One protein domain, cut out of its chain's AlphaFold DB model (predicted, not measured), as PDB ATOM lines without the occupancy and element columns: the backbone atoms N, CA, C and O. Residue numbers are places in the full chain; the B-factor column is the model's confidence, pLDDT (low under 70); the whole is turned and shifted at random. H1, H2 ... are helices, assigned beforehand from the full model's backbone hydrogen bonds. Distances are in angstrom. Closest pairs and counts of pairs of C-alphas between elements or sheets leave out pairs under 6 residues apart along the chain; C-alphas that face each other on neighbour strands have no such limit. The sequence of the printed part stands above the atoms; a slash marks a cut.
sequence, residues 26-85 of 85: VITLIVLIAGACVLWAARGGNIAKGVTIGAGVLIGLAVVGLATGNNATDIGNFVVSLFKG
ATOM      1  N   VAL A  26     508.800 717.214 302.811       82.12
ATOM      2  CA  VAL A  26     507.540 716.684 303.353       82.12
ATOM      3  C   VAL A  26     507.613 715.183 303.638       82.12
ATOM      4  O   VAL A  26     507.125 714.722 304.668       82.12
ATOM      5  N   ILE A  27     508.300 714.426 302.778       79.81
ATOM      6  CA  ILE A  27     508.485 712.978 302.929       79.81
ATOM      7  C   ILE A  27     509.296 712.680 304.196       79.81
ATOM      8  O   ILE A  27     508.845 711.924 305.055       79.81
ATOM      9  N   THR A  28     510.452 713.324 304.360       78.94
ATOM     10  CA  THR A  28     511.318 713.174 305.540       78.94
ATOM     11  C   THR A  28     510.583 713.536 306.831       78.94
ATOM     12  O   THR A  28     510.713 712.842 307.841       78.94
ATOM     13  N   LEU A  29     509.768 714.594 306.801       81.94
ATOM     14  CA  LEU A  29     508.965 715.021 307.946       81.94
ATOM     15  C   LEU A  29     507.911 713.976 308.330       81.94
ATOM     16  O   LEU A  29     507.757 713.682 309.514       81.94
ATOM     17  N   ILE A  30     507.234 713.364 307.353       80.88
ATOM     18  CA  ILE A  30     506.279 712.273 307.598       80.88
ATOM     19  C   ILE A  30     506.979 711.086 308.269       80.88
ATOM     20  O   ILE A  30     506.451 710.540 309.238       80.88
ATOM     21  N   VAL A  31     508.184 710.722 307.813       80.25
ATOM     22  CA  VAL A  31     508.957 709.627 308.420       80.25
ATOM     23  C   VAL A  31     509.316 709.921 309.876       80.25
ATOM     24  O   VAL A  31     509.121 709.073 310.749       80.25
ATOM     25  N   LEU A  32     509.795 711.135 310.155       81.94
ATOM     26  CA  LEU A  32     510.125 711.571 311.513       81.94
ATOM     27  C   LEU A  32     508.906 711.569 312.437       81.94
ATOM     28  O   LEU A  32     508.998 711.077 313.562       81.94
ATOM     29  N   ILE A  33     507.764 712.082 311.968       79.44
ATOM     30  CA  ILE A  33     506.516 712.094 312.740       79.44
ATOM     31  C   ILE A  33     506.066 710.664 313.031       79.44
ATOM     32  O   ILE A  33     505.744 710.350 314.175       79.44
ATOM     33  N   ALA A  34     506.100 709.780 312.032       79.62
ATOM     34  CA  ALA A  34     505.736 708.384 312.216       79.62
ATOM     35  C   ALA A  34     506.632 707.709 313.272       79.62
ATOM     36  O   ALA A  34     506.118 707.080 314.194       79.62
ATOM     37  N   GLY A  35     507.953 707.918 313.215       78.50
ATOM     38  CA  GLY A  35     508.890 707.441 314.238       78.50
ATOM     39  C   GLY A  35     508.597 708.006 315.634       78.50
ATOM     40  O   GLY A  35     508.548 707.256 316.610       78.50
ATOM     41  N   ALA A  36     508.318 709.308 315.741       79.62
ATOM     42  CA  ALA A  36     507.933 709.943 317.000       79.62
ATOM     43  C   ALA A  36     506.628 709.361 317.573       79.62
ATOM     44  O   ALA A  36     506.537 709.152 318.783       79.62
ATOM     45  N   CYS A  37     505.646 709.027 316.730       76.44
ATOM     46  CA  CYS A  37     504.417 708.349 317.147       76.44
ATOM     47  C   CYS A  37     504.686 706.948 317.720       76.44
ATOM     48  O   CYS A  37     504.077 706.585 318.727       76.44
ATOM     49  N   VAL A  38     505.619 706.181 317.141       73.00
ATOM     50  CA  VAL A  38     506.032 704.875 317.693       73.00
ATOM     51  C   VAL A  38     506.674 705.045 319.066       73.00
ATOM     52  O   VAL A  38     506.291 704.367 320.020       73.00
ATOM     53  N   LEU A  39     507.620 705.981 319.188       78.94
ATOM     54  CA  LEU A  39     508.305 706.264 320.452       78.94
ATOM     55  C   LEU A  39     507.322 706.742 321.528       78.94
ATOM     56  O   LEU A  39     507.406 706.328 322.684       78.94
ATOM     57  N   TRP A  40     506.346 707.565 321.142       78.62
ATOM     58  CA  TRP A  40     505.284 708.025 322.031       78.62
ATOM     59  C   TRP A  40     504.390 706.876 322.500       78.62
ATOM     60  O   TRP A  40     504.089 706.766 323.688       78.62
ATOM     61  N   ALA A  41     503.999 705.981 321.593       71.81
ATOM     62  CA  ALA A  41     503.200 704.808 321.925       71.81
ATOM     63  C   ALA A  41     503.924 703.827 322.863       71.81
ATOM     64  O   ALA A  41     503.288 703.187 323.703       71.81
ATOM     65  N   ALA A  42     505.252 703.740 322.762       68.69
ATOM     66  CA  ALA A  42     506.087 702.910 323.625       68.69
ATOM     67  C   ALA A  42     506.331 703.514 325.027       68.69
ATOM     68  O   ALA A  42     506.778 702.802 325.928       68.69
ATOM     69  N   ARG A  43     505.999 704.796 325.256       75.31
ATOM     70  CA  ARG A  43     506.298 705.532 326.504       75.31
ATOM     71  C   ARG A  43     505.710 704.897 327.772       75.31
ATOM     72  O   ARG A  43     506.227 705.124 328.859       75.31
ATOM     73  N   GLY A  44     504.649 704.098 327.650       73.06
ATOM     74  CA  GLY A  44     503.970 703.447 328.778       73.06
ATOM     75  C   GLY A  44     504.570 702.114 329.243       73.06
ATOM     76  O   GLY A  44     503.909 701.410 330.000       73.06
ATOM     77  N   GLY A  45     505.745 701.700 328.750       69.81
ATOM     78  CA  GLY A  45     506.363 700.409 329.105       69.81
ATOM     79  C   GLY A  45     505.646 699.178 328.529       69.81
ATOM     80  O   GLY A  45     506.092 698.048 328.708       69.81
ATOM     81  N   ASN A  46     504.551 699.379 327.791       76.94
ATOM     82  CA  ASN A  46     503.850 698.319 327.082       76.94
ATOM     83  C   ASN A  46     504.528 698.068 325.728       76.94
ATOM     84  O   ASN A  46     504.142 698.624 324.697       76.94
ATOM     85  N   ILE A  47     505.550 697.213 325.755       74.44
ATOM     86  CA  ILE A  47     506.347 696.840 324.581       74.44
ATOM     87  C   ILE A  47     505.462 696.206 323.497       74.44
ATOM     88  O   ILE A  47     505.654 696.488 322.322       74.44
ATOM     89  N   ALA A  48     504.432 695.435 323.865       78.75
ATOM     90  CA  ALA A  48     503.508 694.829 322.901       78.75
ATOM     91  C   ALA A  48     502.691 695.883 322.123       78.75
ATOM     92  O   ALA A  48     502.516 695.769 320.906       78.75
ATOM     93  N   LYS A  49     502.251 696.960 322.791       74.12
ATOM     94  CA  LYS A  49     501.656 698.126 322.112       74.12
ATOM     95  C   LYS A  49     502.674 698.870 321.248       74.12
ATOM     96  O   LYS A  49     502.350 699.266 320.134       74.12
ATOM     97  N   GLY A  50     503.896 699.047 321.747       72.06
ATOM     98  CA  GLY A  50     504.972 699.697 320.997       72.06
ATOM     99  C   GLY A  50     505.324 698.950 319.708       72.06
ATOM    100  O   GLY A  50     505.436 699.569 318.657       72.06
ATOM    101  N   VAL A  51     505.421 697.619 319.763       77.75
ATOM    102  CA  VAL A  51     505.745 696.758 318.613       77.75
ATOM    103  C   VAL A  51     504.623 696.741 317.582       77.75
ATOM    104  O   VAL A  51     504.900 696.845 316.394       77.75
ATOM    105  N   THR A  52     503.359 696.660 318.003       78.44
ATOM    106  CA  THR A  52     502.222 696.671 317.061       78.44
ATOM    107  C   THR A  52     502.109 697.998 316.311       78.44
ATOM    108  O   THR A  52     501.900 698.009 315.099       78.44
ATOM    109  N   ILE A  53     502.327 699.120 317.000       76.25
ATOM    110  CA  ILE A  53     502.336 700.454 316.382       76.25
ATOM    111  C   ILE A  53     503.605 700.659 315.538       76.25
ATOM    112  O   ILE A  53     503.525 701.181 314.428       76.25
ATOM    113  N   GLY A  54     504.759 700.182 316.013       75.56
ATOM    114  CA  GLY A  54     506.025 700.199 315.278       75.56
ATOM    115  C   GLY A  54     505.978 699.405 313.974       75.56
ATOM    116  O   GLY A  54     506.439 699.893 312.946       75.56
ATOM    117  N   ALA A  55     505.354 698.226 313.984       75.50
ATOM    118  CA  ALA A  55     505.145 697.412 312.792       75.50
ATOM    119  C   ALA A  55     504.233 698.116 311.774       75.50
ATOM    120  O   ALA A  55     504.547 698.145 310.586       75.50
ATOM    121  N   GLY A  56     503.145 698.748 312.234       77.44
ATOM    122  CA  GLY A  56     502.268 699.544 311.367       77.44
ATOM    123  C   GLY A  56     502.990 700.732 310.723       77.44
ATOM    124  O   GLY A  56     502.822 700.990 309.533       77.44
ATOM    125  N   VAL A  57     503.855 701.411 311.482       79.00
ATOM    126  CA  VAL A  57     504.684 702.507 310.968       79.00
ATOM    127  C   VAL A  57     505.719 702.014 309.959       79.00
ATOM    128  O   VAL A  57     505.850 702.626 308.906       79.00
ATOM    129  N   LEU A  58     506.396 700.890 310.209       78.00
ATOM    130  CA  LEU A  58     507.339 700.300 309.248       78.00
ATOM    131  C   LEU A  58     506.676 699.976 307.903       78.00
ATOM    132  O   LEU A  58     507.241 700.283 306.854       78.00
ATOM    133  N   ILE A  59     505.465 699.414 307.922       78.81
ATOM    134  CA  ILE A  59     504.698 699.136 306.698       78.81
ATOM    135  C   ILE A  59     504.313 700.443 305.992       78.81
ATOM    136  O   ILE A  59     504.488 700.559 304.780       78.81
ATOM    137  N   GLY A  60     503.843 701.450 306.736       74.94
ATOM    138  CA  GLY A  60     503.528 702.770 306.182       74.94
ATOM    139  C   GLY A  60     504.738 703.438 305.521       74.94
ATOM    140  O   GLY A  60     504.617 703.987 304.430       74.94
ATOM    141  N   LEU A  61     505.920 703.327 306.131       74.81
ATOM    142  CA  LEU A  61     507.175 703.841 305.578       74.81
ATOM    143  C   LEU A  61     507.605 703.106 304.311       74.81
ATOM    144  O   LEU A  61     508.049 703.752 303.364       74.81
ATOM    145  N   ALA A  62     507.436 701.784 304.264       70.75
ATOM    146  CA  ALA A  62     507.686 701.016 303.053       70.75
ATOM    147  C   ALA A  62     506.784 701.503 301.907       70.75
ATOM    148  O   ALA A  62     507.283 701.807 300.830       70.75
ATOM    149  N   VAL A  63     505.480 701.681 302.148       74.69
ATOM    150  CA  VAL A  63     504.529 702.188 301.139       74.69
ATOM    151  C   VAL A  63     504.869 703.609 300.687       74.69
ATOM    152  O   VAL A  63     504.834 703.890 299.492       74.69
ATOM    153  N   VAL A  64     505.228 704.501 301.614       74.12
ATOM    154  CA  VAL A  64     505.660 705.863 301.266       74.12
ATOM    155  C   VAL A  64     506.915 705.817 300.398       74.12
ATOM    156  O   VAL A  64     506.936 706.454 299.350       74.12
ATOM    157  N   GLY A  65     507.913 705.007 300.758       68.69
ATOM    158  CA  GLY A  65     509.117 704.827 299.947       68.69
ATOM    159  C   GLY A  65     508.815 704.293 298.541       68.69
ATOM    160  O   GLY A  65     509.402 704.779 297.575       68.69
ATOM    161  N   LEU A  66     507.874 703.347 298.414       69.00
ATOM    162  CA  LEU A  66     507.410 702.817 297.124       69.00
ATOM    163  C   LEU A  66     506.721 703.890 296.275       69.00
ATOM    164  O   LEU A  66     506.881 703.911 295.059       69.00
ATOM    165  N   ALA A  67     505.940 704.769 296.903       71.94
ATOM    166  CA  ALA A  67     505.222 705.831 296.208       71.94
ATOM    167  C   ALA A  67     506.152 706.969 295.758       71.94
ATOM    168  O   ALA A  67     505.896 707.605 294.738       71.94
ATOM    169  N   THR A  68     507.218 707.242 296.516       70.88
ATOM    170  CA  THR A  68     508.125 708.371 296.259       70.88
ATOM    171  C   THR A  68     509.346 707.999 295.422       70.88
ATOM    172  O   THR A  68     509.958 708.877 294.820       70.88
ATOM    173  N   GLY A  69     509.729 706.720 295.392       65.81
ATOM    174  CA  GLY A  69     510.899 706.235 294.666       65.81
ATOM    175  C   GLY A  69     510.542 705.192 293.611       65.81
ATOM    176  O   GLY A  69     509.808 704.251 293.888       65.81
ATOM    177  N   ASN A  70     511.151 705.273 292.423       61.06
ATOM    178  CA  ASN A  70     511.106 704.201 291.416       61.06
ATOM    179  C   ASN A  70     512.044 703.037 291.791       61.06
ATOM    180  O   ASN A  70     512.826 702.558 290.974       61.06
ATOM    181  N   ASN A  71     512.034 702.641 293.062       68.12
ATOM    182  CA  ASN A  71     512.963 701.664 293.609       68.12
ATOM    183  C   ASN A  71     512.228 700.630 294.469       68.12
ATOM    184  O   ASN A  71     512.591 700.320 295.604       68.12
ATOM    185  N   ALA A  72     511.130 700.125 293.900       64.56
ATOM    186  CA  ALA A  72     510.221 699.214 294.576       64.56
ATOM    187  C   ALA A  72     510.887 697.901 295.007       64.56
ATOM    188  O   ALA A  72     510.546 697.328 296.042       64.56
ATOM    189  N   THR A  73     511.874 697.458 294.230       71.38
ATOM    190  CA  THR A  73     512.636 696.236 294.474       71.38
ATOM    191  C   THR A  73     513.514 696.347 295.717       71.38
ATOM    192  O   THR A  73     513.513 695.436 296.542       71.38
ATOM    193  N   ASP A  74     514.212 697.471 295.900       73.31
ATOM    194  CA  ASP A  74     515.098 697.683 297.052       73.31
ATOM    195  C   ASP A  74     514.305 697.753 298.364       73.31
ATOM    196  O   ASP A  74     514.714 697.190 299.382       73.31
ATOM    197  N   ILE A  75     513.116 698.355 298.324       69.38
ATOM    198  CA  ILE A  75     512.206 698.415 299.475       69.38
ATOM    199  C   ILE A  75     511.600 697.040 299.769       69.38
ATOM    200  O   ILE A  75     511.541 696.632 300.927       69.38
ATOM    201  N   GLY A  76     511.199 696.289 298.739       66.25
ATOM    202  CA  GLY A  76     510.738 694.908 298.898       66.25
ATOM    203  C   GLY A  76     511.808 694.007 299.521       66.25
ATOM    204  O   GLY A  76     511.516 693.250 300.445       66.25
ATOM    205  N   ASN A  77     513.063 694.146 299.086       76.06
ATOM    206  CA  ASN A  77     514.200 693.413 299.642       76.06
ATOM    207  C   ASN A  77     514.479 693.785 301.103       76.06
ATOM    208  O   ASN A  77     514.739 692.895 301.913       76.06
ATOM    209  N   PHE A  78     514.376 695.069 301.458       74.06
ATOM    210  CA  PHE A  78     514.475 695.524 302.844       74.06
ATOM    211  C   PHE A  78     513.354 694.950 303.722       74.06
ATOM    212  O   PHE A  78     513.621 694.443 304.802       74.06
ATOM    213  N   VAL A  79     512.100 694.955 303.264       69.31
ATOM    214  CA  VAL A  79     510.992 694.368 304.038       69.31
ATOM    215  C   VAL A  79     511.191 692.864 304.220       69.31
ATOM    216  O   VAL A  79     511.000 692.344 305.314       69.31
ATOM    217  N   VAL A  80     511.619 692.158 303.173       78.19
ATOM    218  CA  VAL A  80     511.900 690.719 303.237       78.19
ATOM    219  C   VAL A  80     513.063 690.405 304.186       78.19
ATOM    220  O   VAL A  80     513.012 689.379 304.864       78.19
ATOM    221  N   SER A  81     514.080 691.268 304.294       77.25
ATOM    222  CA  SER A  81     515.190 691.060 305.235       77.25
ATOM    223  C   SER A  81     514.762 691.167 306.702       77.25
ATOM    224  O   SER A  81     515.339 690.482 307.540       77.25
ATOM    225  N   LEU A  82     513.695 691.913 307.016       72.38
ATOM    226  CA  LEU A  82     513.131 691.979 308.374       72.38
ATOM    227  C   LEU A  82     512.512 690.649 308.839       72.38
ATOM    228  O   LEU A  82     512.423 690.406 310.040       72.38
ATOM    229  N   PHE A  83     512.086 689.792 307.907       77.25
ATOM    230  CA  PHE A  83     511.505 688.475 308.208       77.25
ATOM    231  C   PHE A  83     512.494 687.319 308.032       77.25
ATOM    232  O   PHE A  83     512.233 686.216 308.505       77.25
ATOM    233  N   LYS A  84     513.615 687.555 307.344       77.31
ATOM    234  CA  LYS A  84     514.654 686.556 307.065       77.31
ATOM    235  C   LYS A  84     515.840 686.655 308.034       77.31
ATOM    236  O   LYS A  84     516.969 686.539 307.577       77.31
ATOM    237  N   GLY A  85     515.568 686.907 309.319       50.97
ATOM    238  CA  GLY A  85     516.595 687.029 310.366       50.97
ATOM    239  C   GLY A  85     517.728 686.015 310.244       50.97
ATOM    240  O   GLY A  85     517.425 684.830 309.974       50.97
TER     241      GLY A  85
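This is residues 26 to 85 of the 85 residues of an uncharacterized protein of Dermacoccus sp. 147Ba (UniProt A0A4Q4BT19). Three helices make a flat zigzag in a single layer: H1 runs one way, the long H2 folds back beside it, and H3 turns back again on the other side of H2. H1 and H2 form a close helical hairpin, while H3 packs on H2 loosely, through H2 residues 62 to 66, and its far end, residues 80 to 83, sticks out together with residues 84 and 85. The printed part has 60 residues with three named helices, in the order H1, H2, H3, and no named strand; the class is all helix. The whole is only just loose, close to compact, with a radius of gyration of the C-alphas of 12.7 A, and spans 38 by 31 by 11 A.

H1, residues 26 to 42, touches H2, residues 47 to 68, with 16 pairs of C-alphas within 8 A. Their closest C-alphas are those of Ala 42 and Gly 50, 4.3 A apart. The two helices run opposite ways at a shallow tilt of 10 degrees, centre to centre 9.7 A, and form a helical hairpin. H2 also touches H3, residues 72 to 83, but with residues 62 to 66 of H2 alone. The closest C-alphas of these two helices are those of Leu 66 and Ala 72, 5.2 A apart. H2 and H3 run opposite ways at a shallow tilt of 17 degrees, centre to centre 13.1 A, and form a second helical hairpin. H1 and H3 are apart. Each O i to N i+4 pair is within hydrogen-bond range in H1 and H2, and 7 of 8 are in H3.

H1 begins at C-alpha 26, at (507.540, 716.684, 303.353), and ends at C-alpha 42, 24.6 A away. Four residues follow, a tight link to H2. H2 is the longest helix, with 22 residues; it starts at C-alpha 47, at (506.347, 696.840, 324.581), and measures 30.6 A from first to last C-alpha. After a tight link of three residues, H3 runs from Ala 72 to Phe 83, where C-alpha 83 stands at (511.505, 688.475, 308.208).

The two C-alphas farthest apart are those of Gly 45 and Asn 70, at 38.2 A. The C-alphas of Val 26 and Gly 85, the first and last printed residues, are 31.8 A apart. The printed part has no cut, and Gly 85 is the chain's last residue. Both links are tight. Residues 43 to 48 stand free, of which 47 and 48 belong to H2. The mean pLDDT of the printed part is 74.4, and 12 residues are under 70, among them residues 69 to 72.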